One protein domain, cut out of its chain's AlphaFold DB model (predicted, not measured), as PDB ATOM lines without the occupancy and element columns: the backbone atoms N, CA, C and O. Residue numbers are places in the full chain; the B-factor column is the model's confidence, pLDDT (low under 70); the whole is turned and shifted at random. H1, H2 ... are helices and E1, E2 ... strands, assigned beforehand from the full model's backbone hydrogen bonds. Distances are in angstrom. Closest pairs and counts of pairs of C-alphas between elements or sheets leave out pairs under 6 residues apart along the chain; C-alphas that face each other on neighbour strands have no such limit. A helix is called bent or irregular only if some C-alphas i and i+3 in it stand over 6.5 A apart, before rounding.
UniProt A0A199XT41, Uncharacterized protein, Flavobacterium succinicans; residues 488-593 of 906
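What this domain is: This is residues 488 to 593 of the 906 residues of an uncharacterized protein of Flavobacterium succinicans (UniProt A0A199XT41). A strongly twisted sheet of three strands, E4 E5 E6, forms the middle layer, with a helical hairpin of H1 and H2 on one side and a smaller three-stranded sheet, E1 E2 E3, on the other. The two sheets are only partly face to face, with few contacts, and H1 crosses the strands of the larger one while H2 only grazes it. The printed part has 106 residues with six named strands followed by two named helices; both sheets are antiparallel meanders, each strand the antiparallel neighbour of the one before, in the orders E4 E5 E6 and E1 E2 E3. The class is mixed, helices and strands, and the whole is compact, with a radius of gyration of the C-alphas of 13.6 A and spans of 39 by 33 by 21 A.

Where its parts are: E4, residues 529 to 537, is 24.0 A long and begins at C-alpha 529 (-41.184, -41.781, -49.123). E5, residues 539 to 547, is 24.1 A long, and E6 holds residues 552 to 556. E1 is residues 490 to 493, with C-alpha 490 at (-38.705, -29.382, -48.993); E2 is residues 502 to 507 and E3 residues 510 to 515. H1 spans residues 567 to 575, 12.7 A, and H2 residues 577 to 593, 21.9 A, ending at C-alpha 593 (-56.113, -58.020, -48.501). H2 is irregular, with C-alphas 581 and 584 7.8 A apart, and has a kink of 73 degrees near residue 584.

How they stand to each other: The hairpin E4 and E5 has N 533 and O 543 at 2.8 A, within hydrogen-bond range; the hairpin E5 and E6 has N 546 and O 553 at 2.8 A. H1 is on this sheet at a height over the sheet of 9.2 A, over E5 and only just over E4, with 3 of its C-alphas there; it runs across the strands, at 70 degrees to E5 on the local plane. H1 and H2 touch, closest at the C-alphas of Leu 574 and Lys 583, 6.4 A, at a shallow tilt of 31 degrees, opposite ways. Every O i to N i+4 pair is within hydrogen-bond range in H1, and 9 of 13 are in H2. In the other sheet, N 504 and O 491 are 2.9 A apart between E1 and E2, and N 505 and O 512 2.9 A between E2 and E3. The closest C-alphas of E3 and E4 are those of Lys 511 and Ala 529, 6.8 A. E2 and H1 are apart.

The domain as a whole: The farthest C-alphas, of Lys 508 and Gly 538, are 39.5 A apart. The printed part has no cut. The link from E3 to E4 is long, 13 residues. Mean pLDDT of the printed part is 70.8; 37 residues are under 70, among them 491 to 510 and 533 to 541.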
ATOM      1  N   GLY A 488     -32.063 -30.115 -46.948       65.88
ATOM      2  CA  GLY A 488     -32.646 -31.073 -47.895       65.88
ATOM      3  C   GLY A 488     -33.654 -30.446 -48.860       65.88
ATOM      4  O   GLY A 488     -33.795 -29.228 -48.924       65.88
ATOM      5  N   ARG A 489     -34.354 -31.292 -49.627       66.56
ATOM      6  CA  ARG A 489     -35.486 -30.872 -50.468       66.56
ATOM      7  C   ARG A 489     -36.741 -30.765 -49.599       66.56
ATOM      8  O   ARG A 489     -37.076 -31.719 -48.901       66.56
ATOM      9  N   ILE A 490     -37.427 -29.629 -49.671       71.00
ATOM     10  CA  ILE A 490     -38.705 -29.382 -48.993       71.00
ATOM     11  C   ILE A 490     -39.825 -29.512 -50.024       71.00
ATOM     12  O   ILE A 490     -39.652 -29.092 -51.169       71.00
ATOM     13  N   GLN A 491     -40.940 -30.128 -49.640       66.94
ATOM     14  CA  GLN A 491     -42.141 -30.196 -50.467       66.94
ATOM     15  C   GLN A 491     -43.370 -29.885 -49.603       66.94
ATOM     16  O   GLN A 491     -43.522 -30.437 -48.512       66.94
ATOM     17  N   VAL A 492     -44.216 -28.976 -50.081       64.88
ATOM     18  CA  VAL A 492     -45.459 -28.555 -49.413       64.88
ATOM     19  C   VAL A 492     -46.589 -29.521 -49.764       64.88
ATOM     20  O   VAL A 492     -46.595 -30.074 -50.866       64.88
ATOM     21  N   PHE A 493     -47.472 -29.775 -48.791       60.47
ATOM     22  CA  PHE A 493     -48.693 -30.564 -48.952       60.47
ATOM     23  C   PHE A 493     -49.834 -29.953 -48.115       60.47
ATOM     24  O   PHE A 493     -49.943 -30.184 -46.909       60.47
ATOM     25  N   GLY A 494     -50.703 -29.173 -48.737       54.41
ATOM     26  CA  GLY A 494     -51.833 -28.503 -48.101       54.41
ATOM     27  C   GLY A 494     -53.159 -29.244 -48.250       54.41
ATOM     28  O   GLY A 494     -53.364 -30.054 -49.150       54.41
ATOM     29  N   SER A 495     -54.073 -28.976 -47.316       48.44
ATOM     30  CA  SER A 495     -55.499 -29.295 -47.412       48.44
ATOM     31  C   SER A 495     -56.295 -28.114 -46.855       48.44
ATOM     32  O   SER A 495     -55.946 -27.585 -45.800       48.44
ATOM     33  N   THR A 496     -57.413 -27.786 -47.495       42.84
ATOM     34  CA  THR A 496     -58.301 -26.656 -47.181       42.84
ATOM     35  C   THR A 496     -59.228 -26.866 -45.974       42.84
ATOM     36  O   THR A 496     -59.775 -25.901 -45.462       42.84
ATOM     37  N   ILE A 497     -59.442 -28.095 -45.485       43.41
ATOM     38  CA  ILE A 497     -60.657 -28.379 -44.685       43.41
ATOM     39  C   ILE A 497     -60.512 -28.136 -43.158       43.41
ATOM     40  O   ILE A 497     -61.519 -28.156 -42.461       43.41
ATOM     41  N   LEU A 498     -59.319 -27.886 -42.588       43.06
ATOM     42  CA  LEU A 498     -59.144 -27.867 -41.110       43.06
ATOM     43  C   LEU A 498     -58.107 -26.863 -40.533       43.06
ATOM     44  O   LEU A 498     -57.569 -27.085 -39.443       43.06
ATOM     45  N   ASP A 499     -57.833 -25.740 -41.205       53.38
ATOM     46  CA  ASP A 499     -56.946 -24.665 -40.702       53.38
ATOM     47  C   ASP A 499     -55.493 -25.090 -40.372       53.38
ATOM     48  O   ASP A 499     -54.837 -24.454 -39.538       53.38
ATOM     49  N   ASP A 500     -54.971 -26.183 -40.941       57.50
ATOM     50  CA  ASP A 500     -53.567 -26.592 -40.784       57.50
ATOM     51  C   ASP A 500     -52.974 -27.058 -42.119       57.50
ATOM     52  O   ASP A 500     -53.553 -27.887 -42.820       57.50
ATOM     53  N   THR A 501     -51.792 -26.541 -42.453       63.41
ATOM     54  CA  THR A 501     -50.988 -26.973 -43.601       63.41
ATOM     55  C   THR A 501     -49.892 -27.898 -43.089       63.41
ATOM     56  O   THR A 501     -49.232 -27.579 -42.101       63.41
ATOM     57  N   ALA A 502     -49.639 -29.025 -43.751       60.88
ATOM     58  CA  ALA A 502     -48.486 -29.854 -43.425       60.88
ATOM     59  C   ALA A 502     -47.366 -29.697 -44.460       60.88
ATOM     60  O   ALA A 502     -47.584 -29.556 -45.658       60.88
ATOM     61  N   LEU A 503     -46.123 -29.743 -44.000       59.75
ATOM     62  CA  LEU A 503     -44.935 -29.747 -44.845       59.75
ATOM     63  C   LEU A 503     -44.293 -31.124 -44.775       59.75
ATOM     64  O   LEU A 503     -44.039 -31.635 -43.683       59.75
ATOM     65  N   ILE A 504     -43.964 -31.719 -45.920       59.94
ATOM     66  CA  ILE A 504     -43.089 -32.892 -45.933       59.94
ATOM     67  C   ILE A 504     -41.655 -32.389 -45.969       59.94
ATOM     68  O   ILE A 504     -41.193 -31.756 -46.924       59.94
ATOM     69  N   LEU A 505     -40.942 -32.689 -44.892       62.09
ATOM     70  CA  LEU A 505     -39.572 -32.270 -44.686       62.09
ATOM     71  C   LEU A 505     -38.654 -33.473 -44.860       62.09
ATOM     72  O   LEU A 505     -38.771 -34.476 -44.155       62.09
ATOM     73  N   ALA A 506     -37.693 -33.361 -45.773       53.44
ATOM     74  CA  ALA A 506     -36.500 -34.189 -45.717       53.44
ATOM     75  C   ALA A 506     -35.482 -33.471 -44.823       53.44
ATOM     76  O   ALA A 506     -34.831 -32.529 -45.264       53.44
ATOM     77  N   ILE A 507     -35.360 -33.902 -43.566       52.12
ATOM     78  CA  ILE A 507     -34.368 -33.375 -42.623       52.12
ATOM     79  C   ILE A 507     -33.285 -34.437 -42.449       52.12
ATOM     80  O   ILE A 507     -33.548 -35.516 -41.922       52.12
ATOM     81  N   LYS A 508     -32.044 -34.139 -42.861       49.53
ATOM     82  CA  LYS A 508     -30.870 -35.005 -42.601       49.53
ATOM     83  C   LYS A 508     -31.079 -36.478 -43.024       49.53
ATOM     84  O   LYS A 508     -30.788 -37.390 -42.257       49.53
ATOM     85  N   ASN A 509     -31.588 -36.709 -44.238       53.47
ATOM     86  CA  ASN A 509     -31.919 -38.031 -44.810       53.47
ATOM     87  C   ASN A 509     -33.098 -38.787 -44.169       53.47
ATOM     88  O   ASN A 509     -33.400 -39.894 -44.613       53.47
ATOM     89  N   LYS A 510     -33.804 -38.196 -43.200       60.06
ATOM     90  CA  LYS A 510     -35.082 -38.710 -42.693       60.06
ATOM     91  C   LYS A 510     -36.219 -37.890 -43.283       60.06
ATOM     92  O   LYS A 510     -36.180 -36.658 -43.245       60.06
ATOM     93  N   LYS A 511     -37.213 -38.559 -43.862       70.25
ATOM     94  CA  LYS A 511     -38.437 -37.891 -44.307       70.25
ATOM     95  C   LYS A 511     -39.427 -37.924 -43.154       70.25
ATOM     96  O   LYS A 511     -39.702 -38.990 -42.615       70.25
ATOM     97  N   THR A 512     -39.960 -36.767 -42.803       73.44
ATOM     98  CA  THR A 512     -41.011 -36.603 -41.797       73.44
ATOM     99  C   THR A 512     -42.052 -35.626 -42.327       73.44
ATOM    100  O   THR A 512     -41.800 -34.878 -43.275       73.44
ATOM    101  N   LEU A 513     -43.227 -35.645 -41.718       74.25
ATOM    102  CA  LEU A 513     -44.306 -34.719 -42.003       74.25
ATOM    103  C   LEU A 513     -44.432 -33.762 -40.809       74.25
ATOM    104  O   LEU A 513     -44.423 -34.206 -39.664       74.25
ATOM    105  N   PHE A 514     -44.480 -32.458 -41.063       74.69
ATOM    106  CA  PHE A 514     -44.419 -31.382 -40.071       74.69
ATOM    107  C   PHE A 514     -45.678 -30.525 -40.155       74.69
ATOM    108  O   PHE A 514     -46.020 -30.053 -41.234       74.69
ATOM    109  N   SER A 515     -46.362 -30.304 -39.035       74.44
ATOM    110  CA  SER A 515     -47.529 -29.414 -38.988       74.44
ATOM    111  C   SER A 515     -47.074 -27.960 -38.887       74.44
ATOM    112  O   SER A 515     -46.309 -27.605 -37.986       74.44
ATOM    113  N   VAL A 516     -47.566 -27.111 -39.789       74.25
ATOM    114  CA  VAL A 516     -47.277 -25.672 -39.792       74.25
ATOM    115  C   VAL A 516     -47.985 -24.978 -38.629       74.25
ATOM    116  O   VAL A 516     -47.374 -24.141 -37.964       74.25
ATOM    117  N   LYS A 517     -49.235 -25.352 -38.321       72.81
ATOM    118  CA  LYS A 517     -50.001 -24.791 -37.195       72.81
ATOM    119  C   LYS A 517     -49.417 -25.188 -35.843       72.81
ATOM    120  O   LYS A 517     -49.299 -24.338 -34.965       72.81
ATOM    121  N   LYS A 518     -49.066 -26.466 -35.657       72.94
ATOM    122  CA  LYS A 518     -48.536 -26.989 -34.381       72.94
ATOM    123  C   LYS A 518     -47.034 -26.762 -34.222       72.94
ATOM    124  O   LYS A 518     -46.533 -26.908 -33.112       72.94
ATOM    125  N   GLN A 519     -46.324 -26.440 -35.304       75.38
ATOM    126  CA  GLN A 519     -44.864 -26.324 -35.356       75.38
ATOM    127  C   GLN A 519     -44.126 -27.561 -34.812       75.38
ATOM    128  O   GLN A 519     -43.085 -27.456 -34.161       75.38
ATOM    129  N   THR A 520     -44.661 -28.756 -35.072       74.94
ATOM    130  CA  THR A 520     -44.095 -30.026 -34.597       74.94
ATOM    131  C   THR A 520     -44.151 -31.121 -35.669       74.94
ATOM    132  O   THR A 520     -45.029 -31.098 -36.538       74.94
ATOM    133  N   PRO A 521     -43.227 -32.104 -35.638       74.50
ATOM    134  CA  PRO A 521     -43.336 -33.310 -36.456       74.50
ATOM    135  C   PRO A 521     -44.600 -34.103 -36.096       74.50
ATOM    136  O   PRO A 521     -44.825 -34.414 -34.928       74.50
ATOM    137  N   LEU A 522     -45.397 -34.454 -37.103       72.44
ATOM    138  CA  LEU A 522     -46.596 -35.284 -36.973       72.44
ATOM    139  C   LEU A 522     -46.265 -36.780 -36.994       72.44
ATOM    140  O   LEU A 522     -46.932 -37.562 -36.325       72.44
ATOM    141  N   LEU A 523     -45.216 -37.178 -37.723       72.81
ATOM    142  CA  LEU A 523     -44.778 -38.571 -37.846       72.81
ATOM    143  C   LEU A 523     -43.275 -38.681 -37.566       72.81
ATOM    144  O   LEU A 523     -42.467 -38.047 -38.243       72.81
ATOM    145  N   THR A 524     -42.881 -39.479 -36.572       66.62
ATOM    146  CA  THR A 524     -41.491 -39.548 -36.073       66.62
ATOM    147  C   THR A 524     -40.700 -40.766 -36.561       66.62
ATOM    148  O   THR A 524     -39.517 -40.890 -36.239       66.62
ATOM    149  N   GLU A 525     -41.320 -41.657 -37.335       68.62
ATOM    150  CA  GLU A 525     -40.674 -42.872 -37.845       68.62
ATOM    151  C   GLU A 525     -39.831 -42.638 -39.114       68.62
ATOM    152  O   GLU A 525     -39.982 -41.639 -39.815       68.62
ATOM    153  N   ASP A 526     -38.930 -43.583 -39.423       73.25
ATOM    154  CA  ASP A 526     -38.088 -43.545 -40.626       73.25
ATOM    155  C   ASP A 526     -38.867 -44.008 -41.869       73.25
ATOM    156  O   ASP A 526     -38.856 -45.184 -42.244       73.25
ATOM    157  N   TYR A 527     -39.517 -43.057 -42.540       77.19
ATOM    158  CA  TYR A 527     -40.180 -43.287 -43.824       77.19
ATOM    159  C   TYR A 527     -39.234 -43.057 -45.008       77.19
ATOM    160  O   TYR A 527     -38.448 -42.105 -45.051       77.19
ATOM    161  N   SER A 528     -39.339 -43.921 -46.018       74.38
ATOM    162  CA  SER A 528     -38.536 -43.849 -47.244       74.38
ATOM    163  C   SER A 528     -39.132 -42.877 -48.267       74.38
ATOM    164  O   SER A 528     -38.398 -42.240 -49.036       74.38
ATOM    165  N   ALA A 529     -40.456 -42.711 -48.272       73.25
ATOM    166  CA  ALA A 529     -41.184 -41.781 -49.123       73.25
ATOM    167  C   ALA A 529     -42.562 -41.455 -48.542       73.25
ATOM    168  O   ALA A 529     -43.166 -42.279 -47.865       73.25
ATOM    169  N   PHE A 530     -43.066 -40.272 -48.883       75.00
ATOM    170  CA  PHE A 530     -44.459 -39.908 -48.683       75.00
ATOM    171  C   PHE A 530     -45.082 -39.537 -50.013       75.00
ATOM    172  O   PHE A 530     -44.386 -39.078 -50.927       75.00
ATOM    173  N   TYR A 531     -46.385 -39.734 -50.101       73.62
ATOM    174  CA  TYR A 531     -47.121 -39.487 -51.315       73.62
ATOM    175  C   TYR A 531     -48.568 -39.115 -51.007       73.62
ATOM    176  O   TYR A 531     -49.274 -39.898 -50.384       73.62
ATOM    177  N   ALA A 532     -49.004 -37.932 -51.435       70.06
ATOM    178  CA  ALA A 532     -50.393 -37.517 -51.299       70.06
ATOM    179  C   ALA A 532     -51.200 -37.956 -52.524       70.06
ATOM    180  O   ALA A 532     -50.747 -37.803 -53.664       70.06
ATOM    181  N   LYS A 533     -52.391 -38.500 -52.283       69.06
ATOM    182  CA  LYS A 533     -53.330 -38.895 -53.326       69.06
ATOM    183  C   LYS A 533     -54.760 -38.677 -52.865       69.06
ATOM    184  O   LYS A 533     -55.160 -39.176 -51.817       69.06
ATOM    185  N   THR A 534     -55.535 -38.012 -53.707       66.88
ATOM    186  CA  THR A 534     -56.990 -38.045 -53.623       66.88
ATOM    187  C   THR A 534     -57.476 -39.374 -54.184       66.88
ATOM    188  O   THR A 534     -57.166 -39.734 -55.323       66.88
ATOM    189  N   VAL A 535     -58.190 -40.127 -53.359       64.06
ATOM    190  CA  VAL A 535     -58.830 -41.388 -53.721       64.06
ATOM    191  C   VAL A 535     -60.328 -41.140 -53.778       64.06
ATOM    192  O   VAL A 535     -60.905 -40.599 -52.838       64.06
ATOM    193  N   TYR A 536     -60.949 -41.503 -54.896       55.06
ATOM    194  CA  TYR A 536     -62.381 -41.329 -55.113       55.06
ATOM    195  C   TYR A 536     -63.097 -42.657 -54.868       55.06
ATOM    196  O   TYR A 536     -62.997 -43.561 -55.690       55.06
ATOM    197  N   ASN A 537     -63.819 -42.751 -53.747       54.00
ATOM    198  CA  ASN A 537     -64.701 -43.876 -53.406       54.00
ATOM    199  C   ASN A 537     -66.107 -43.326 -53.099       54.00
ATOM    200  O   ASN A 537     -66.558 -43.344 -51.958       54.00
ATOM    201  N   GLY A 538     -66.760 -42.714 -54.094       53.66
ATOM    202  CA  GLY A 538     -68.044 -42.002 -53.935       53.66
ATOM    203  C   GLY A 538     -67.921 -40.612 -53.292       53.66
ATOM    204  O   GLY A 538     -68.668 -39.702 -53.633       53.66
ATOM    205  N   THR A 539     -66.927 -40.406 -52.427       50.41
ATOM    206  CA  THR A 539     -66.464 -39.088 -51.960       50.41
ATOM    207  C   THR A 539     -64.947 -38.988 -52.112       50.41
ATOM    208  O   THR A 539     -64.231 -39.982 -51.977       50.41
ATOM    209  N   ALA A 540     -64.445 -37.794 -52.430       57.22
ATOM    210  CA  ALA A 540     -63.012 -37.547 -52.554       57.22
ATOM    211  C   ALA A 540     -62.352 -37.591 -51.167       57.22
ATOM    212  O   ALA A 540     -62.577 -36.707 -50.339       57.22
ATOM    213  N   VAL A 541     -61.529 -38.607 -50.910       66.62
ATOM    214  CA  VAL A 541     -60.745 -38.720 -49.678       66.62
ATOM    215  C   VAL A 541     -59.288 -38.419 -49.989       66.62
ATOM    216  O   VAL A 541     -58.629 -39.120 -50.757       66.62
ATOM    217  N   ASN A 542     -58.766 -37.374 -49.363       74.19
ATOM    218  CA  ASN A 542     -57.366 -36.995 -49.466       74.19
ATOM    219  C   ASN A 542     -56.533 -37.835 -48.490       74.19
ATOM    220  O   ASN A 542     -56.740 -37.779 -47.274       74.19
ATOM    221  N   LEU A 543     -55.605 -38.634 -49.015       75.31
ATOM    222  CA  LEU A 543     -54.772 -39.552 -48.242       75.31
ATOM    223  C   LEU A 543     -53.286 -39.244 -48.412       75.31
ATOM    224  O   LEU A 543     -52.820 -38.894 -49.496       75.31
ATOM    225  N   VAL A 544     -52.524 -39.471 -47.344       77.00
ATOM    226  CA  VAL A 544     -51.062 -39.518 -47.355       77.00
ATOM    227  C   VAL A 544     -50.618 -40.968 -47.202       77.00
ATOM    228  O   VAL A 544     -50.887 -41.620 -46.197       77.00
ATOM    229  N   VAL A 545     -49.904 -41.458 -48.208       79.31
ATOM    230  CA  VAL A 545     -49.271 -42.774 -48.235       79.31
ATOM    231  C   VAL A 545     -47.842 -42.632 -47.734       79.31
ATOM    232  O   VAL A 545     -47.022 -41.946 -48.352       79.31
ATOM    233  N   ALA A 546     -47.537 -43.285 -46.622       80.50
ATOM    234  CA  ALA A 546     -46.230 -43.264 -45.987       80.50
ATOM    235  C   ALA A 546     -45.530 -44.615 -46.198       80.50
ATOM    236  O   ALA A 546     -45.930 -45.634 -45.638       80.50
ATOM    237  N   PHE A 547     -44.488 -44.642 -47.027       78.81
ATOM    238  CA  PHE A 547     -43.760 -45.867 -47.358       78.81
ATOM    239  C   PHE A 547     -42.681 -46.174 -46.321       78.81
ATOM    240  O   PHE A 547     -41.819 -45.342 -46.022       78.81
ATOM    241  N   LYS A 548     -42.696 -47.414 -45.831       82.38
ATOM    242  CA  LYS A 548     -41.614 -48.048 -45.071       82.38
ATOM    243  C   LYS A 548     -40.851 -49.002 -45.999       82.38
ATOM    244  O   LYS A 548     -41.149 -49.106 -47.186       82.38
ATOM    245  N   LYS A 549     -39.823 -49.678 -45.477       76.19
ATOM    246  CA  LYS A 549     -38.957 -50.562 -46.278       76.19
ATOM    247  C   LYS A 549     -39.742 -51.664 -47.009       76.19
ATOM    248  O   LYS A 549     -39.527 -51.852 -48.199       76.19
ATOM    249  N   ASP A 550     -40.664 -52.320 -46.301       78.31
ATOM    250  CA  ASP A 550     -41.388 -53.505 -46.787       78.31
ATOM    251  C   ASP A 550     -42.926 -53.361 -46.695       78.31
ATOM    252  O   ASP A 550     -43.659 -54.317 -46.929       78.31
ATOM    253  N   THR A 551     -43.438 -52.178 -46.333       80.50
ATOM    254  CA  THR A 551     -44.879 -51.904 -46.159       80.50
ATOM    255  C   THR A 551     -45.188 -50.422 -46.402       80.50
ATOM    256  O   THR A 551     -44.270 -49.620 -46.593       80.50
ATOM    257  N   PHE A 552     -46.461 -50.035 -46.380       82.31
ATOM    258  CA  PHE A 552     -46.883 -48.639 -46.312       82.31
ATOM    259  C   PHE A 552     -48.031 -48.461 -45.318       82.31
ATOM    260  O   PHE A 552     -48.731 -49.411 -44.977       82.31
ATOM    261  N   GLU A 553     -48.221 -47.226 -44.878       83.50
ATOM    262  CA  GLU A 553     -49.338 -46.810 -44.035       83.50
ATOM    263  C   GLU A 553     -50.122 -45.698 -44.723       83.50
ATOM    264  O   GLU A 553     -49.562 -44.920 -45.502       83.50
ATOM    265  N   LEU A 554     -51.424 -45.648 -44.453       81.50
ATOM    266  CA  LEU A 554     -52.311 -44.609 -44.952       81.50
ATOM    267  C   LEU A 554     -52.720 -43.707 -43.803       81.50
ATOM    268  O   LEU A 554     -53.101 -44.179 -42.734       81.50
ATOM    269  N   TYR A 555     -52.683 -42.410 -44.062       79.25
ATOM    270  CA  TYR A 555     -53.124 -41.383 -43.137       79.25
ATOM    271  C   TYR A 555     -54.114 -40.471 -43.846       79.25
ATOM    272  O   TYR A 555     -53.939 -40.150 -45.023       79.25
ATOM    273  N   HIS A 556     -55.148 -40.025 -43.143       77.19
ATOM    274  CA  HIS A 556     -56.020 -38.977 -43.659       77.19
ATOM    275  C   HIS A 556     -55.222 -37.671 -43.803       77.19
ATOM    276  O   HIS A 556     -54.567 -37.253 -42.852       77.19
ATOM    277  N   GLN A 557     -55.256 -37.011 -44.964       71.12
ATOM    278  CA  GLN A 557     -54.395 -35.850 -45.249       71.12
ATOM    279  C   GLN A 557     -54.655 -34.661 -44.318       71.12
ATOM    280  O   GLN A 557     -53.749 -33.868 -44.088       71.12
ATOM    281  N   ASN A 558     -55.862 -34.544 -43.761       66.44
ATOM    282  CA  ASN A 558     -56.239 -33.365 -42.978       66.44
ATOM    283  C   ASN A 558     -56.064 -33.602 -41.472       66.44
ATOM    284  O   ASN A 558     -55.721 -32.687 -40.733       66.44
ATOM    285  N   THR A 559     -56.325 -34.829 -41.004       68.88
ATOM    286  CA  THR A 559     -56.263 -35.174 -39.569       68.88
ATOM    287  C   THR A 559     -54.973 -35.900 -39.203       68.88
ATOM    288  O   THR A 559     -54.598 -35.920 -38.034       68.88
ATOM    289  N   PHE A 560     -54.280 -36.471 -40.192       70.06
ATOM    290  CA  PHE A 560     -53.139 -37.374 -40.028       70.06
ATOM    291  C   PHE A 560     -53.436 -38.579 -39.133       70.06
ATOM    292  O   PHE A 560     -52.532 -39.170 -38.549       70.06
ATOM    293  N   GLU A 561     -54.707 -38.966 -39.040       78.38
ATOM    294  CA  GLU A 561     -55.121 -40.193 -38.370       78.38
ATOM    295  C   GLU A 561     -54.923 -41.397 -39.304       78.38
ATOM    296  O   GLU A 561     -55.168 -41.267 -40.512       78.38
ATOM    297  N   PRO A 562     -54.495 -42.562 -38.781       81.00
ATOM    298  CA  PRO A 562     -54.371 -43.783 -39.570       81.00
ATOM    299  C   PRO A 562     -55.692 -44.164 -40.250       81.00
ATOM    300  O   PRO A 562     -56.760 -44.099 -39.641       81.00
ATOM    301  N   LYS A 563     -55.611 -44.600 -41.506       80.25
ATOM    302  CA  LYS A 563     -56.739 -45.116 -42.289       80.25
ATOM    303  C   LYS A 563     -56.505 -46.573 -42.670       80.25
ATOM    304  O   LYS A 563     -55.388 -46.967 -43.001       80.25
ATOM    305  N   GLU A 564     -57.572 -47.366 -42.627       76.31
ATOM    306  CA  GLU A 564     -57.536 -48.731 -43.146       76.31
ATOM    307  C   GLU A 564     -57.383 -48.732 -44.672       76.31
ATOM    308  O   GLU A 564     -57.757 -47.784 -45.366       76.31
ATOM    309  N   ILE A 565     -56.773 -49.797 -45.193       72.31
ATOM    310  CA  ILE A 565     -56.532 -49.960 -46.625       72.31
ATOM    311  C   ILE A 565     -57.780 -50.583 -47.256       72.31
ATOM    312  O   ILE A 565     -58.091 -51.738 -46.990       72.31
ATOM    313  N   GLU A 566     -58.463 -49.827 -48.112       73.00
ATOM    314  CA  GLU A 566     -59.598 -50.300 -48.918       73.00
ATOM    315  C   GLU A 566     -59.130 -50.828 -50.288       73.00
ATOM    316  O   GLU A 566     -58.133 -50.347 -50.834       73.00
ATOM    317  N   ALA A 567     -59.861 -51.780 -50.881       68.81
ATOM    318  CA  ALA A 567     -59.505 -52.398 -52.170       68.81
ATOM    319  C   ALA A 567     -59.278 -51.366 -53.290       68.81
ATOM    320  O   ALA A 567     -58.236 -51.361 -53.947       68.81
ATOM    321  N   ASN A 568     -60.223 -50.435 -53.450       69.75
ATOM    322  CA  ASN A 568     -60.152 -49.389 -54.472       69.75
ATOM    323  C   ASN A 568     -58.950 -48.466 -54.260       69.75
ATOM    324  O   ASN A 568     -58.346 -47.991 -55.220       69.75
ATOM    325  N   THR A 569     -58.554 -48.235 -53.006       74.56
ATOM    326  CA  THR A 569     -57.340 -47.484 -52.680       74.56
ATOM    327  C   THR A 569     -56.110 -48.214 -53.215       74.56
ATOM    328  O   THR A 569     -55.247 -47.579 -53.813       74.56
ATOM    329  N   ILE A 570     -56.035 -49.542 -53.080       77.56
ATOM    330  CA  ILE A 570     -54.921 -50.342 -53.615       77.56
ATOM    331  C   ILE A 570     -54.857 -50.248 -55.147       77.56
ATOM    332  O   ILE A 570     -53.773 -49.999 -55.682       77.56
ATOM    333  N   GLU A 571     -55.987 -50.374 -55.853       78.00
ATOM    334  CA  GLU A 571     -56.028 -50.221 -57.322       78.00
ATOM    335  C   GLU A 571     -55.606 -48.824 -57.763       78.00
ATOM    336  O   GLU A 571     -54.764 -48.666 -58.651       78.00
ATOM    337  N   ASN A 572     -56.117 -47.802 -57.077       77.19
ATOM    338  CA  ASN A 572     -55.739 -46.421 -57.316       77.19
ATOM    339  C   ASN A 572     -54.238 -46.200 -57.087       77.19
ATOM    340  O   ASN A 572     -53.597 -45.457 -57.827       77.19
ATOM    341  N   LEU A 573     -53.625 -46.841 -56.094       79.25
ATOM    342  CA  LEU A 573     -52.178 -46.755 -55.894       79.25
ATOM    343  C   LEU A 573     -51.394 -47.500 -56.985       79.25
ATOM    344  O   LEU A 573     -50.338 -47.020 -57.399       79.25
ATOM    345  N   LEU A 574     -51.898 -48.637 -57.477       80.62
ATOM    346  CA  LEU A 574     -51.277 -49.404 -58.565       80.62
ATOM    347  C   LEU A 574     -51.322 -48.683 -59.915       80.62
ATOM    348  O   LEU A 574     -50.383 -48.834 -60.703       80.62
ATOM    349  N   SER A 575     -52.384 -47.918 -60.179       80.56
ATOM    350  CA  SER A 575     -52.538 -47.146 -61.414       80.56
ATOM    351  C   SER A 575     -51.655 -45.897 -61.455       80.56
ATOM    352  O   SER A 575     -51.444 -45.328 -62.525       80.56
ATOM    353  N   ASP A 576     -51.084 -45.475 -60.321       77.75
ATOM    354  CA  ASP A 576     -50.324 -44.233 -60.254       77.75
ATOM    355  C   ASP A 576     -48.892 -44.371 -60.807       77.75
ATOM    356  O   ASP A 576     -48.042 -45.034 -60.191       77.75
ATOM    357  N   PRO A 577     -48.544 -43.692 -61.918       78.69
ATOM    358  CA  PRO A 577     -47.216 -43.810 -62.516       78.69
ATOM    359  C   PRO A 577     -46.099 -43.322 -61.580       78.69
ATOM    360  O   PRO A 577     -44.963 -43.807 -61.664       78.69
ATOM    361  N   ARG A 578     -46.404 -42.423 -60.631       74.88
ATOM    362  CA  ARG A 578     -45.438 -41.907 -59.643       74.88
ATOM    363  C   ARG A 578     -45.008 -42.983 -58.638       74.88
ATOM    364  O   ARG A 578     -43.893 -42.922 -58.108       74.88
ATOM    365  N   LEU A 579     -45.847 -44.002 -58.426       77.81
ATOM    366  CA  LEU A 579     -45.637 -45.089 -57.466       77.81
ATOM    367  C   LEU A 579     -45.014 -46.351 -58.072       77.81
ATOM    368  O   LEU A 579     -44.814 -47.333 -57.356       77.81
ATOM    369  N   LYS A 580     -44.592 -46.320 -59.345       81.69
ATOM    370  CA  LYS A 580     -43.968 -47.463 -60.046       81.69
ATOM    371  C   LYS A 580     -42.849 -48.154 -59.247       81.69
ATOM    372  O   LYS A 580     -42.702 -49.369 -59.320       81.69
ATOM    373  N   LYS A 581     -42.093 -47.390 -58.450       81.94
ATOM    374  CA  LYS A 581     -40.977 -47.859 -57.598       81.94
ATOM    375  C   LYS A 581     -41.431 -48.740 -56.425       81.94
ATOM    376  O   LYS A 581     -40.650 -49.549 -55.943       81.94
ATOM    377  N   HIS A 582     -42.677 -48.577 -55.979       83.12
ATOM    378  CA  HIS A 582     -43.271 -49.283 -54.843       83.12
ATOM    379  C   HIS A 582     -44.296 -50.348 -55.273       83.12
ATOM    380  O   HIS A 582     -44.915 -50.980 -54.421       83.12
ATOM    381  N   LYS A 583     -44.458 -50.592 -56.586       84.12
ATOM    382  CA  LYS A 583     -45.453 -51.518 -57.154       84.12
ATOM    383  C   LYS A 583     -45.417 -52.912 -56.517       84.12
ATOM    384  O   LYS A 583     -46.470 -53.477 -56.250       84.12
ATOM    385  N   THR A 584     -44.231 -53.452 -56.239       84.38
ATOM    386  CA  THR A 584     -44.073 -54.777 -55.614       84.38
ATOM    387  C   THR A 584     -44.689 -54.840 -54.215       84.38
ATOM    388  O   THR A 584     -45.373 -55.809 -53.901       84.38
ATOM    389  N   ILE A 585     -44.493 -53.798 -53.398       83.19
ATOM    390  CA  ILE A 585     -45.062 -53.705 -52.044       83.19
ATOM    391  C   ILE A 585     -46.591 -53.617 -52.134       83.19
ATOM    392  O   ILE A 585     -47.297 -54.331 -51.427       83.19
ATOM    393  N   ILE A 586     -47.101 -52.793 -53.056       81.62
ATOM    394  CA  ILE A 586     -48.545 -52.603 -53.250       81.62
ATOM    395  C   ILE A 586     -49.215 -53.912 -53.718       81.62
ATOM    396  O   ILE A 586     -50.260 -54.285 -53.192       81.62
ATOM    397  N   LEU A 587     -48.593 -54.660 -54.639       81.44
ATOM    398  CA  LEU A 587     -49.107 -55.956 -55.112       81.44
ATOM    399  C   LEU A 587     -49.130 -57.034 -54.019       81.44
ATOM    400  O   LEU A 587     -50.089 -57.800 -53.944       81.44
ATOM    401  N   ALA A 588     -48.099 -57.099 -53.170       79.06
ATOM    402  CA  ALA A 588     -48.061 -58.053 -52.060       79.06
ATOM    403  C   ALA A 588     -49.206 -57.802 -51.060       79.06
ATOM    404  O   ALA A 588     -49.858 -58.741 -50.603       79.06
ATOM    405  N   LEU A 589     -49.497 -56.530 -50.783       73.94
ATOM    406  CA  LEU A 589     -50.595 -56.132 -49.904       73.94
ATOM    407  C   LEU A 589     -51.972 -56.353 -50.545       73.94
ATOM    408  O   LEU A 589     -52.882 -56.784 -49.842       73.94
ATOM    409  N   LYS A 590     -52.114 -56.176 -51.870       79.19
ATOM    410  CA  LYS A 590     -53.337 -56.551 -52.611       79.19
ATOM    411  C   LYS A 590     -53.703 -58.017 -52.382       79.19
ATOM    412  O   LYS A 590     -54.845 -58.325 -52.058       79.19
ATOM    413  N   ALA A 591     -52.725 -58.915 -52.507       74.94
ATOM    414  CA  ALA A 591     -52.937 -60.347 -52.307       74.94
ATOM    415  C   ALA A 591     -53.312 -60.683 -50.854       74.94
ATOM    416  O   ALA A 591     -54.213 -61.483 -50.610       74.94
ATOM    417  N   GLN A 592     -52.655 -60.046 -49.879       76.12
ATOM    418  CA  GLN A 592     -52.978 -60.234 -48.464       76.12
ATOM    419  C   GLN A 592     -54.388 -59.731 -48.123       76.12
ATOM    420  O   GLN A 592     -55.097 -60.375 -47.350       76.12
ATOM    421  N   TYR A 593     -54.785 -58.591 -48.687       77.00
ATOM    422  CA  TYR A 593     -56.113 -58.020 -48.501       77.00
ATOM    423  C   TYR A 593     -57.191 -58.928 -49.103       77.00
ATOM    424  O   TYR A 593     -58.104 -59.323 -48.384       77.00
TER     425      TYR A 593